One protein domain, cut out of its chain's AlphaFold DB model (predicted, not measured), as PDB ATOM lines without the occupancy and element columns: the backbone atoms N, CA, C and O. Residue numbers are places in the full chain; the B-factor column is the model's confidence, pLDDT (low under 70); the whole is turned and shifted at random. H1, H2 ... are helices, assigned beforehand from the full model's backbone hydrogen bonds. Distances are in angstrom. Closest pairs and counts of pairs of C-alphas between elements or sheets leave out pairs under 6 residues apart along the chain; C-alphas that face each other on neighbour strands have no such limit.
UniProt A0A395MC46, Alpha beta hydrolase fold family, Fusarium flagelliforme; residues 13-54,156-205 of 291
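This is residues 13 to 54 and 156 to 205 of the 291 residues of the protein "Alpha beta hydrolase fold family" of Fusarium flagelliforme (UniProt A0A395MC46). A long helix, H1, makes most of a rod's length; its residues 13 to 32 stick out, and a loose, looping stretch with short helices H2, H3 and H4 runs by its later part. The printed part has 92 residues, is all helix and extended, with a radius of gyration of the C-alphas of 20.3 A and spans of 76 by 32 by 13 A.

H1, residues 13 to 52, runs 56.9 A from C-alpha 13 at (119.433, 141.038, 120.889). H2 is residues 163 to 168, H3 180 to 183, and H4 188 to 197, ending at (129.119, 90.126, 80.138).

H1 touches H2 with residues 36 to 40 alone, at a steep tilt of 66 degrees; the closest C-alphas, of Glu 37 and Leu 163, are 5.8 A apart. H4 is close but not clearly touching H1, the closest C-alphas, of Leu 52 and His 192, being 6.3 A apart. Every O i to N i+4 pair is within hydrogen-bond range in H2 and H4, 32 of 36 in H1; H3 is too short.

Residues 55 to 155 are cut out, leaving C-alphas 54 and 156 9.2 A apart. H2 to H3 is a long link. Residues 166 to 188 have pLDDT under 70.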
ATOM      1  N   ARG A  13     120.218 140.925 122.131       91.44
ATOM      2  CA  ARG A  13     119.433 141.038 120.889       91.44
ATOM      3  C   ARG A  13     120.081 140.292 119.722       91.44
ATOM      4  O   ARG A  13     119.377 139.586 119.004       91.44
ATOM      5  N   ALA A  14     121.398 140.408 119.558       91.12
ATOM      6  CA  ALA A  14     122.151 139.684 118.538       91.12
ATOM      7  C   ALA A  14     122.094 138.165 118.768       91.12
ATOM      8  O   ALA A  14     121.844 137.414 117.830       91.12
ATOM      9  N   SER A  15     122.237 137.715 120.016       90.69
ATOM     10  CA  SER A  15     122.151 136.294 120.378       90.69
ATOM     11  C   SER A  15     120.765 135.716 120.092       90.69
ATOM     12  O   SER A  15     120.649 134.649 119.493       90.69
ATOM     13  N   ILE A  16     119.700 136.443 120.448       91.44
ATOM     14  CA  ILE A  16     118.320 136.056 120.130       91.44
ATOM     15  C   ILE A  16     118.134 135.972 118.612       91.44
ATOM     16  O   ILE A  16     117.592 134.980 118.132       91.44
ATOM     17  N   PHE A  17     118.603 136.965 117.854       93.44
ATOM     18  CA  PHE A  17     118.513 136.960 116.394       93.44
ATOM     19  C   PHE A  17     119.242 135.760 115.772       93.44
ATOM     20  O   PHE A  17     118.657 135.047 114.962       93.44
ATOM     21  N   LEU A  18     120.474 135.476 116.206       92.62
ATOM     22  CA  LEU A  18     121.243 134.318 115.740       92.62
ATOM     23  C   LEU A  18     120.535 132.995 116.053       92.62
ATOM     24  O   LEU A  18     120.434 132.146 115.174       92.62
ATOM     25  N   LEU A  19     119.985 132.831 117.260       92.19
ATOM     26  CA  LEU A  19     119.219 131.634 117.623       92.19
ATOM     27  C   LEU A  19     117.950 131.478 116.769       92.19
ATOM     28  O   LEU A  19     117.640 130.370 116.334       92.19
ATOM     29  N   HIS A  20     117.256 132.579 116.460       92.50
ATOM     30  CA  HIS A  20     116.096 132.561 115.561       92.50
ATOM     31  C   HIS A  20     116.472 132.238 114.112       92.50
ATOM     32  O   HIS A  20     115.627 131.730 113.381       92.50
ATOM     33  N   LEU A  21     117.720 132.486 113.694       93.75
ATOM     34  CA  LEU A  21     118.214 132.118 112.366       93.75
ATOM     35  C   LEU A  21     118.551 130.628 112.231       93.75
ATOM     36  O   LEU A  21     118.526 130.113 111.115       93.75
ATOM     37  N   ILE A  22     118.821 129.909 113.324       93.56
ATOM     38  CA  ILE A  22     119.200 128.487 113.258       93.56
ATOM     39  C   ILE A  22     118.101 127.651 112.595       93.56
ATOM     40  O   ILE A  22     118.387 126.875 111.684       93.56
ATOM     41  N   ALA A  23     116.845 127.816 113.017       92.38
ATOM     42  CA  ALA A  23     115.730 127.043 112.474       92.38
ATOM     43  C   ALA A  23     115.498 127.281 110.963       92.38
ATOM     44  O   ALA A  23     115.512 126.299 110.219       92.38
ATOM     45  N   PRO A  24     115.345 128.525 110.456       94.81
ATOM     46  CA  PRO A  24     115.144 128.759 109.029       94.81
ATOM     47  C   PRO A  24     116.364 128.369 108.189       94.81
ATOM     48  O   PRO A  24     116.183 127.825 107.102       94.81
ATOM     49  N   LEU A  25     117.594 128.568 108.683       94.31
ATOM     50  CA  LEU A  25     118.798 128.123 107.973       94.31
ATOM     51  C   LEU A  25     118.884 126.593 107.902       94.31
ATOM     52  O   LEU A  25     119.206 126.053 106.847       94.31
ATOM     53  N   SER A  26     118.546 125.887 108.984       93.56
ATOM     54  CA  SER A  26     118.508 124.419 109.013       93.56
ATOM     55  C   SER A  26     117.441 123.851 108.069       93.56
ATOM     56  O   SER A  26     117.703 122.903 107.321       93.56
ATOM     57  N   VAL A  27     116.256 124.470 108.032       94.88
ATOM     58  CA  VAL A  27     115.189 124.107 107.086       94.88
ATOM     59  C   VAL A  27     115.639 124.359 105.647       94.88
ATOM     60  O   VAL A  27     115.519 123.464 104.811       94.88
ATOM     61  N   ALA A  28     116.208 125.532 105.354       95.50
ATOM     62  CA  ALA A  28     116.710 125.862 104.022       95.50
ATOM     63  C   ALA A  28     117.805 124.886 103.561       95.50
ATOM     64  O   ALA A  28     117.756 124.397 102.434       95.50
ATOM     65  N   TYR A  29     118.746 124.544 104.446       93.75
ATOM     66  CA  TYR A  29     119.778 123.539 104.187       93.75
ATOM     67  C   TYR A  29     119.176 122.162 103.874       93.75
ATOM     68  O   TYR A  29     119.539 121.534 102.881       93.75
ATOM     69  N   SER A  30     118.212 121.712 104.681       93.56
ATOM     70  CA  SER A  30     117.567 120.405 104.505       93.56
ATOM     71  C   SER A  30     116.784 120.324 103.190       93.56
ATOM     72  O   SER A  30     116.848 119.312 102.493       93.56
ATOM     73  N   LEU A  31     116.089 121.402 102.811       95.50
ATOM     74  CA  LEU A  31     115.377 121.496 101.533       95.50
ATOM     75  C   LEU A  31     116.339 121.497 100.343       95.50
ATOM     76  O   LEU A  31     116.094 120.793  99.363       95.50
ATOM     77  N   ALA A  32     117.445 122.241 100.434       94.19
ATOM     78  CA  ALA A  32     118.480 122.233  99.406       94.19
ATOM     79  C   ALA A  32     119.082 120.830  99.230       94.19
ATOM     80  O   ALA A  32     119.247 120.365  98.103       94.19
ATOM     81  N   TRP A  33     119.345 120.118 100.331       92.12
ATOM     82  CA  TRP A  33     119.847 118.746 100.289       92.12
ATOM     83  C   TRP A  33     118.852 117.774  99.653       92.12
ATOM     84  O   TRP A  33     119.220 116.991  98.779       92.12
ATOM     85  N   LEU A  34     117.576 117.859 100.036       93.38
ATOM     86  CA  LEU A  34     116.519 117.032  99.460       93.38
ATOM     87  C   LEU A  34     116.350 117.291  97.957       93.38
ATOM     88  O   LEU A  34     116.166 116.347  97.192       93.38
ATOM     89  N   ALA A  35     116.470 118.548  97.520       94.50
ATOM     90  CA  ALA A  35     116.441 118.902  96.104       94.50
ATOM     91  C   ALA A  35     117.634 118.307  95.334       94.50
ATOM     92  O   ALA A  35     117.446 117.767  94.244       94.50
ATOM     93  N   LEU A  36     118.843 118.353  95.904       89.56
ATOM     94  CA  LEU A  36     120.036 117.732  95.314       89.56
ATOM     95  C   LEU A  36     119.905 116.208  95.216       89.56
ATOM     96  O   LEU A  36     120.223 115.630  94.177       89.56
ATOM     97  N   GLU A  37     119.404 115.561  96.264       89.50
ATOM     98  CA  GLU A  37     119.165 114.117  96.298       89.50
ATOM     99  C   GLU A  37     118.102 113.704  95.265       89.50
ATOM    100  O   GLU A  37     118.301 112.755  94.506       89.50
ATOM    101  N   ALA A  38     117.008 114.465  95.160       93.31
ATOM    102  CA  ALA A  38     115.972 114.243  94.155       93.31
ATOM    103  C   ALA A  38     116.512 114.427  92.727       93.31
ATOM    104  O   ALA A  38     116.246 113.599  91.853       93.31
ATOM    105  N   LEU A  39     117.313 115.472  92.491       91.50
ATOM    106  CA  LEU A  39     117.959 115.702  91.201       91.50
ATOM    107  C   LEU A  39     118.912 114.555  90.854       91.50
ATOM    108  O   LEU A  39     118.875 114.050  89.735       91.50
ATOM    109  N   PHE A  40     119.728 114.104  91.807       85.69
ATOM    110  CA  PHE A  40     120.625 112.967  91.620       85.69
ATOM    111  C   PHE A  40     119.849 111.683  91.294       85.69
ATOM    112  O   PHE A  40     120.180 110.977  90.338       85.69
ATOM    113  N   TYR A  41     118.775 111.400  92.030       87.31
ATOM    114  CA  TYR A  41     117.924 110.242  91.772       87.31
ATOM    115  C   TYR A  41     117.326 110.278  90.357       87.31
ATOM    116  O   TYR A  41     117.447 109.316  89.594       87.31
ATOM    117  N   LEU A  42     116.706 111.398  89.981       92.50
ATOM    118  CA  LEU A  42     115.988 111.525  88.714       92.50
ATOM    119  C   LEU A  42     116.932 111.624  87.510       92.50
ATOM    120  O   LEU A  42     116.729 110.932  86.513       92.50
ATOM    121  N   ALA A  43     117.963 112.464  87.591       88.25
ATOM    122  CA  ALA A  43     118.848 112.750  86.466       88.25
ATOM    123  C   ALA A  43     119.990 111.736  86.327       88.25
ATOM    124  O   ALA A  43     120.420 111.464  85.213       88.25
ATOM    125  N   VAL A  44     120.483 111.153  87.425       84.00
ATOM    126  CA  VAL A  44     121.613 110.210  87.372       84.00
ATOM    127  C   VAL A  44     121.120 108.782  87.527       84.00
ATOM    128  O   VAL A  44     121.278 107.977  86.609       84.00
ATOM    129  N   TYR A  45     120.494 108.453  88.660       84.25
ATOM    130  CA  TYR A  45     120.152 107.064  88.968       84.25
ATOM    131  C   TYR A  45     119.139 106.472  87.979       84.25
ATOM    132  O   TYR A  45     119.374 105.379  87.467       84.25
ATOM    133  N   LEU A  46     118.043 107.171  87.657       88.69
ATOM    134  CA  LEU A  46     117.038 106.641  86.726       88.69
ATOM    135  C   LEU A  46     117.563 106.507  85.294       88.69
ATOM    136  O   LEU A  46     117.315 105.482  84.653       88.69
ATOM    137  N   LEU A  47     118.298 107.505  84.788       88.25
ATOM    138  CA  LEU A  47     118.881 107.443  83.443       88.25
ATOM    139  C   LEU A  47     119.904 106.312  83.337       88.25
ATOM    140  O   LEU A  47     119.869 105.533  82.382       88.25
ATOM    141  N   LEU A  48     120.768 106.182  84.343       82.69
ATOM    142  CA  LEU A  48     121.771 105.130  84.399       82.69
ATOM    143  C   LEU A  48     121.117 103.754  84.536       82.69
ATOM    144  O   LEU A  48     121.425 102.863  83.755       82.69
ATOM    145  N   ASN A  49     120.139 103.590  85.430       84.31
ATOM    146  CA  ASN A  49     119.373 102.350  85.536       84.31
ATOM    147  C   ASN A  49     118.749 101.978  84.183       84.31
ATOM    148  O   ASN A  49     118.955 100.867  83.705       84.31
ATOM    149  N   LYS A  50     118.085 102.917  83.498       87.56
ATOM    150  CA  LYS A  50     117.518 102.672  82.163       87.56
ATOM    151  C   LYS A  50     118.580 102.239  81.147       87.56
ATOM    152  O   LYS A  50     118.333 101.324  80.365       87.56
ATOM    153  N   TYR A  51     119.750 102.874  81.150       85.69
ATOM    154  CA  TYR A  51     120.857 102.504  80.269       85.69
ATOM    155  C   TYR A  51     121.360 101.079  80.537       85.69
ATOM    156  O   TYR A  51     121.608 100.329  79.596       85.69
ATOM    157  N   LEU A  52     121.473 100.688  81.802       83.19
ATOM    158  CA  LEU A  52     122.021  99.394  82.212       83.19
ATOM    159  C   LEU A  52     121.051  98.237  82.013       83.19
ATOM    160  O   LEU A  52     121.478  97.106  81.796       83.19
ATOM    161  N   GLN A  53     119.746  98.514  82.016       86.75
ATOM    162  CA  GLN A  53     118.745  97.500  81.694       86.75
ATOM    163  C   GLN A  53     118.778  97.057  80.224       86.75
ATOM    164  O   GLN A  53     118.165  96.038  79.914       86.75
ATOM    165  N   LYS A  54     119.509  97.741  79.329       87.25
ATOM    166  CA  LYS A  54     119.703  97.292  77.936       87.25
ATOM    167  C   LYS A  54     120.175  95.840  77.892       87.25
ATOM    168  O   LYS A  54     121.042  95.476  78.675       87.25
ATOM    169  N   VAL A 156     118.885  93.653  85.686       80.75
ATOM    170  CA  VAL A 156     119.990  94.077  86.556       80.75
ATOM    171  C   VAL A 156     119.390  94.564  87.870       80.75
ATOM    172  O   VAL A 156     118.618  95.532  87.876       80.75
ATOM    173  N   GLU A 157     119.714  93.899  88.974       71.19
ATOM    174  CA  GLU A 157     119.290  94.327  90.307       71.19
ATOM    175  C   GLU A 157     120.108  95.552  90.734       71.19
ATOM    176  O   GLU A 157     121.220  95.460  91.241       71.19
ATOM    177  N   MET A 158     119.549  96.734  90.474       70.69
ATOM    178  CA  MET A 158     120.123  98.021  90.856       70.69
ATOM    179  C   MET A 158     119.513  98.479  92.177       70.69
ATOM    180  O   MET A 158     118.290  98.567  92.303       70.69
ATOM    181  N   LEU A 159     120.361  98.821  93.144       72.81
ATOM    182  CA  LEU A 159     119.931  99.474  94.374       72.81
ATOM    183  C   LEU A 159     120.324 100.941  94.346       72.81
ATOM    184  O   LEU A 159     121.479 101.291  94.106       72.81
ATOM    185  N   HIS A 160     119.351 101.806  94.613       78.81
ATOM    186  CA  HIS A 160     119.620 103.223  94.766       78.81
ATOM    187  C   HIS A 160     120.482 103.453  96.014       78.81
ATOM    188  O   HIS A 160     120.145 103.013  97.115       78.81
ATOM    189  N   ARG A 161     121.604 104.147  95.825       77.88
ATOM    190  CA  ARG A 161     122.444 104.692  96.892       77.88
ATOM    191  C   ARG A 161     122.293 106.204  96.861       77.88
ATOM    192  O   ARG A 161     122.363 106.778  95.776       77.88
ATOM    193  N   SER A 162     122.075 106.813  98.021       78.56
ATOM    194  CA  SER A 162     121.870 108.256  98.107       78.56
ATOM    195  C   SER A 162     123.132 109.029  97.718       78.56
ATOM    196  O   SER A 162     124.251 108.531  97.862       78.56
ATOM    197  N   LEU A 163     122.979 110.270  97.272       74.38
ATOM    198  CA  LEU A 163     124.077 111.209  97.048       74.38
ATOM    199  C   LEU A 163     124.920 111.362  98.320       74.38
ATOM    200  O   LEU A 163     126.147 111.392  98.262       74.38
ATOM    201  N   THR A 164     124.258 111.348  99.479       74.44
ATOM    202  CA  THR A 164     124.910 111.311 100.797       74.44
ATOM    203  C   THR A 164     125.880 110.136 100.930       74.44
ATOM    204  O   THR A 164     127.014 110.328 101.366       74.44
ATOM    205  N   TRP A 165     125.469 108.931 100.521       74.31
ATOM    206  CA  TRP A 165     126.335 107.751 100.526       74.31
ATOM    207  C   TRP A 165     127.569 107.985  99.649       74.31
ATOM    208  O   TRP A 165     128.690 107.774 100.099       74.31
ATOM    209  N   TYR A 166     127.387 108.533  98.446       68.56
ATOM    210  CA  TYR A 166     128.501 108.844  97.547       68.56
ATOM    211  C   TYR A 166     129.401 109.992  98.015       68.56
ATOM    212  O   TYR A 166     130.513 110.088  97.513       68.56
ATOM    213  N   ILE A 167     128.964 110.867  98.924       63.94
ATOM    214  CA  ILE A 167     129.780 111.974  99.453       63.94
ATOM    215  C   ILE A 167     130.513 111.550 100.726       63.94
ATOM    216  O   ILE A 167     131.721 111.756 100.835       63.94
ATOM    217  N   ILE A 168     129.809 110.927 101.674       64.31
ATOM    218  CA  ILE A 168     130.378 110.505 102.962       64.31
ATOM    219  C   ILE A 168     131.375 109.363 102.761       64.31
ATOM    220  O   ILE A 168     132.446 109.371 103.361       64.31
ATOM    221  N   TYR A 169     131.066 108.416 101.875       56.84
ATOM    222  CA  TYR A 169     131.950 107.287 101.586       56.84
ATOM    223  C   TYR A 169     133.086 107.654 100.608       56.84
ATOM    224  O   TYR A 169     133.993 106.859 100.381       56.84
ATOM    225  N   ARG A 170     133.080 108.871 100.036       43.41
ATOM    226  CA  ARG A 170     134.082 109.347  99.062       43.41
ATOM    227  C   ARG A 170     135.050 110.360  99.670       43.41
ATOM    228  O   ARG A 170     135.289 111.430  99.115       43.41
ATOM    229  N   ARG A 171     135.689 109.976 100.776       39.31
ATOM    230  CA  ARG A 171     137.038 110.453 101.115       39.31
ATOM    231  C   ARG A 171     138.002 109.266 101.108       39.31
ATOM    232  O   ARG A 171     138.039 108.526 102.085       39.31
ATOM    233  N   PRO A 172     138.783 109.063 100.035       46.62
ATOM    234  CA  PRO A 172     139.838 108.066 100.047       46.62
ATOM    235  C   PRO A 172     141.026 108.619 100.839       46.62
ATOM    236  O   PRO A 172     141.639 109.604 100.429       46.62
ATOM    237  N   SER A 173     141.359 107.993 101.967       44.50
ATOM    238  CA  SER A 173     142.645 108.237 102.633       44.50
ATOM    239  C   SER A 173     143.435 106.971 102.957       44.50
ATOM    240  O   SER A 173     144.641 107.111 103.130       44.50
ATOM    241  N   GLN A 174     142.842 105.760 102.961       39.91
ATOM    242  CA  GLN A 174     143.597 104.492 102.982       39.91
ATOM    243  C   GLN A 174     142.907 103.324 102.227       39.91
ATOM    244  O   GLN A 174     141.680 103.289 102.169       39.91
ATOM    245  N   PRO A 175     143.667 102.364 101.646       45.12
ATOM    246  CA  PRO A 175     143.181 101.358 100.679       45.12
ATOM    247  C   PRO A 175     142.391 100.147 101.228       45.12
ATOM    248  O   PRO A 175     142.181  99.192 100.485       45.12
ATOM    249  N   ASN A 176     141.975 100.125 102.494       44.34
ATOM    250  CA  ASN A 176     141.698  98.863 103.205       44.34
ATOM    251  C   ASN A 176     140.203  98.502 103.315       44.34
ATOM    252  O   ASN A 176     139.874  97.478 103.896       44.34
ATOM    253  N   GLU A 177     139.293  99.319 102.787       41.47
ATOM    254  CA  GLU A 177     137.835  99.081 102.870       41.47
ATOM    255  C   GLU A 177     137.182  98.910 101.484       41.47
ATOM    256  O   GLU A 177     135.971  99.037 101.301       41.47
ATOM    257  N   TYR A 178     137.999  98.598 100.477       44.47
ATOM    258  CA  TYR A 178     137.620  98.567  99.065       44.47
ATOM    259  C   TYR A 178     137.131  97.216  98.557       44.47
ATOM    260  O   TYR A 178     137.146  97.027  97.351       44.47
ATOM    261  N   LEU A 179     136.713  96.262  99.388       45.91
ATOM    262  CA  LEU A 179     136.415  94.936  98.837       45.91
ATOM    263  C   LEU A 179     134.982  94.456  99.025       45.91
ATOM    264  O   LEU A 179     134.315  94.151  98.036       45.91
ATOM    265  N   LEU A 180     134.438  94.488 100.239       40.84
ATOM    266  CA  LEU A 180     133.060  94.029 100.449       40.84
ATOM    267  C   LEU A 180     132.008  95.062  99.984       40.84
ATOM    268  O   LEU A 180     130.919  94.698  99.543       40.84
ATOM    269  N   SER A 181     132.358  96.354 100.024       38.75
ATOM    270  CA  SER A 181     131.549  97.473  99.505       38.75
ATOM    271  C   SER A 181     131.713  97.665  97.990       38.75
ATOM    272  O   SER A 181     130.747  97.980  97.295       38.75
ATOM    273  N   TYR A 182     132.925  97.428  97.475       41.16
ATOM    274  CA  TYR A 182     133.291  97.686  96.082       41.16
ATOM    275  C   TYR A 182     132.892  96.548  95.140       41.16
ATOM    276  O   TYR A 182     132.490  96.876  94.039       41.16
ATOM    277  N   PHE A 183     132.935  95.258  95.530       43.69
ATOM    278  CA  PHE A 183     132.804  94.149  94.561       43.69
ATOM    279  C   PHE A 183     131.539  93.272  94.615       43.69
ATOM    280  O   PHE A 183     131.269  92.555  93.658       43.69
ATOM    281  N   GLY A 184     130.729  93.297  95.673       48.97
ATOM    282  CA  GLY A 184     129.856  92.140  95.929       48.97
ATOM    283  C   GLY A 184     128.490  92.083  95.237       48.97
ATOM    284  O   GLY A 184     128.102  91.039  94.728       48.97
ATOM    285  N   SER A 185     127.672  93.140  95.305       44.47
ATOM    286  CA  SER A 185     126.242  92.960  94.957       44.47
ATOM    287  C   SER A 185     125.429  94.215  94.646       44.47
ATOM    288  O   SER A 185     124.233  94.101  94.391       44.47
ATOM    289  N   LYS A 186     126.013  95.421  94.707       51.44
ATOM    290  CA  LYS A 186     125.234  96.678  94.623       51.44
ATOM    291  C   LYS A 186     125.949  97.822  93.903       51.44
ATOM    292  O   LYS A 186     125.398  98.921  93.847       51.44
ATOM    293  N   ASP A 187     127.156  97.578  93.394       64.94
ATOM    294  CA  ASP A 187     127.861  98.524  92.533       64.94
ATOM    295  C   ASP A 187     127.326  98.419  91.105       64.94
ATOM    296  O   ASP A 187     127.098  97.333  90.567       64.94
ATOM    297  N   ILE A 188     127.116  99.578  90.500       69.12
ATOM    298  CA  ILE A 188     126.477  99.724  89.201       69.12
ATOM    299  C   ILE A 188     127.327  99.097  88.078       69.12
ATOM    300  O   ILE A 188     126.783  98.492  87.150       69.12
ATOM    301  N   GLY A 189     128.654  99.226  88.154       70.50
ATOM    302  CA  GLY A 189     129.588  98.703  87.159       70.50
ATOM    303  C   GLY A 189     129.741  97.187  87.239       70.50
ATOM    304  O   GLY A 189     129.754  96.509  86.209       70.50
ATOM    305  N   ILE A 190     129.777  96.631  88.448       72.12
ATOM    306  CA  ILE A 190     129.834  95.173  88.632       72.12
ATOM    307  C   ILE A 190     128.510  94.518  88.277       72.12
ATOM    308  O   ILE A 190     128.511  93.524  87.553       72.12
ATOM    309  N   ALA A 191     127.382  95.097  88.698       71.94
ATOM    310  CA  ALA A 191     126.068  94.594  88.318       71.94
ATOM    311  C   ALA A 191     125.907  94.600  86.791       71.94
ATOM    312  O   ALA A 191     125.473  93.601  86.226       71.94
ATOM    313  N   HIS A 192     126.344  95.661  86.101       80.81
ATOM    314  CA  HIS A 192     126.417  95.655  84.637       80.81
ATOM    315  C   HIS A 192     127.266  94.491  84.132       80.81
ATOM    316  O   HIS A 192     126.815  93.728  83.286       80.81
ATOM    317  N   THR A 193     128.506  94.381  84.604       82.38
ATOM    318  CA  THR A 193     129.469  93.409  84.079       82.38
ATOM    319  C   THR A 193     128.947  91.986  84.248       82.38
ATOM    320  O   THR A 193     128.852  91.256  83.266       82.38
ATOM    321  N   LEU A 194     128.473  91.622  85.439       80.75
ATOM    322  CA  LEU A 194     127.881  90.310  85.687       80.75
ATOM    323  C   LEU A 194     126.629  90.082  84.832       80.75
ATOM    324  O   LEU A 194     126.524  89.072  84.144       80.75
ATOM    325  N   PHE A 195     125.694  91.031  84.797       83.81
ATOM    326  CA  PHE A 195     124.426  90.827  84.096       83.81
ATOM    327  C   PHE A 195     124.489  91.069  82.584       83.81
ATOM    328  O   PHE A 195     123.490  90.880  81.899       83.81
ATOM    329  N   ARG A 196     125.603  91.547  82.024       87.62
ATOM    330  CA  ARG A 196     125.700  91.854  80.583       87.62
ATOM    331  C   ARG A 196     126.913  91.248  79.897       87.62
ATOM    332  O   ARG A 196     126.968  91.292  78.669       87.62
ATOM    333  N   ARG A 197     127.869  90.705  80.656       87.69
ATOM    334  CA  ARG A 197     129.119  90.126  80.138       87.69
ATOM    335  C   ARG A 197     129.420  88.721  80.669       87.69
ATOM    336  O   ARG A 197     130.367  88.112  80.190       87.69
ATOM    337  N   PHE A 198     128.634  88.191  81.608       86.94
ATOM    338  CA  PHE A 198     128.813  86.822  82.097       86.94
ATOM    339  C   PHE A 198     128.192  85.801  81.132       86.94
ATOM    340  O   PHE A 198     127.040  85.397  81.289       86.94
ATOM    341  N   PHE A 199     128.941  85.383  80.116       89.44
ATOM    342  CA  PHE A 199     128.550  84.272  79.248       89.44
ATOM    343  C   PHE A 199     129.110  82.974  79.815       89.44
ATOM    344  O   PHE A 199     130.321  82.833  79.949       89.44
ATOM    345  N   TRP A 200     128.238  82.034  80.176       87.94
ATOM    346  CA  TRP A 200     128.642  80.858  80.949       87.94
ATOM    347  C   TRP A 200     129.755  80.057  80.257       87.94
ATOM    348  O   TRP A 200     130.756  79.758  80.895       87.94
ATOM    349  N   ALA A 201     129.629  79.799  78.951       86.69
ATOM    350  CA  ALA A 201     130.635  79.063  78.182       86.69
ATOM    351  C   ALA A 201     131.992  79.787  78.082       86.69
ATOM    352  O   ALA A 201     133.026  79.125  78.098       86.69
ATOM    353  N   ASP A 202     131.991  81.122  78.034       87.00
ATOM    354  CA  ASP A 202     133.210  81.935  77.896       87.00
ATOM    355  C   ASP A 202     133.933  82.147  79.237       87.00
ATOM    356  O   ASP A 202     135.074  82.594  79.267       87.00
ATOM    357  N   ASN A 203     133.266  81.858  80.360       87.31
ATOM    358  CA  ASN A 203     133.819  82.008  81.711       87.31
ATOM    359  C   ASN A 203     134.368  80.683  82.274       87.31
ATOM    360  O   ASN A 203     134.606  80.575  83.478       87.31
ATOM    361  N   LEU A 204     134.556  79.666  81.428       89.31
ATOM    362  CA  LEU A 204     135.140  78.386  81.816       89.31
ATOM    363  C   LEU A 204     136.620  78.343  81.448       89.31
ATOM    364  O   LEU A 204     136.981  78.543  80.292       89.31
ATOM    365  N   LEU A 205     137.453  78.023  82.434       90.25
ATOM    366  CA  LEU A 205     138.886  77.819  82.271       90.25
ATOM    367  C   LEU A 205     139.256  76.456  82.851       90.25
ATOM    368  O   LEU A 205     138.946  76.178  84.012       90.25
TER     369      LEU A 205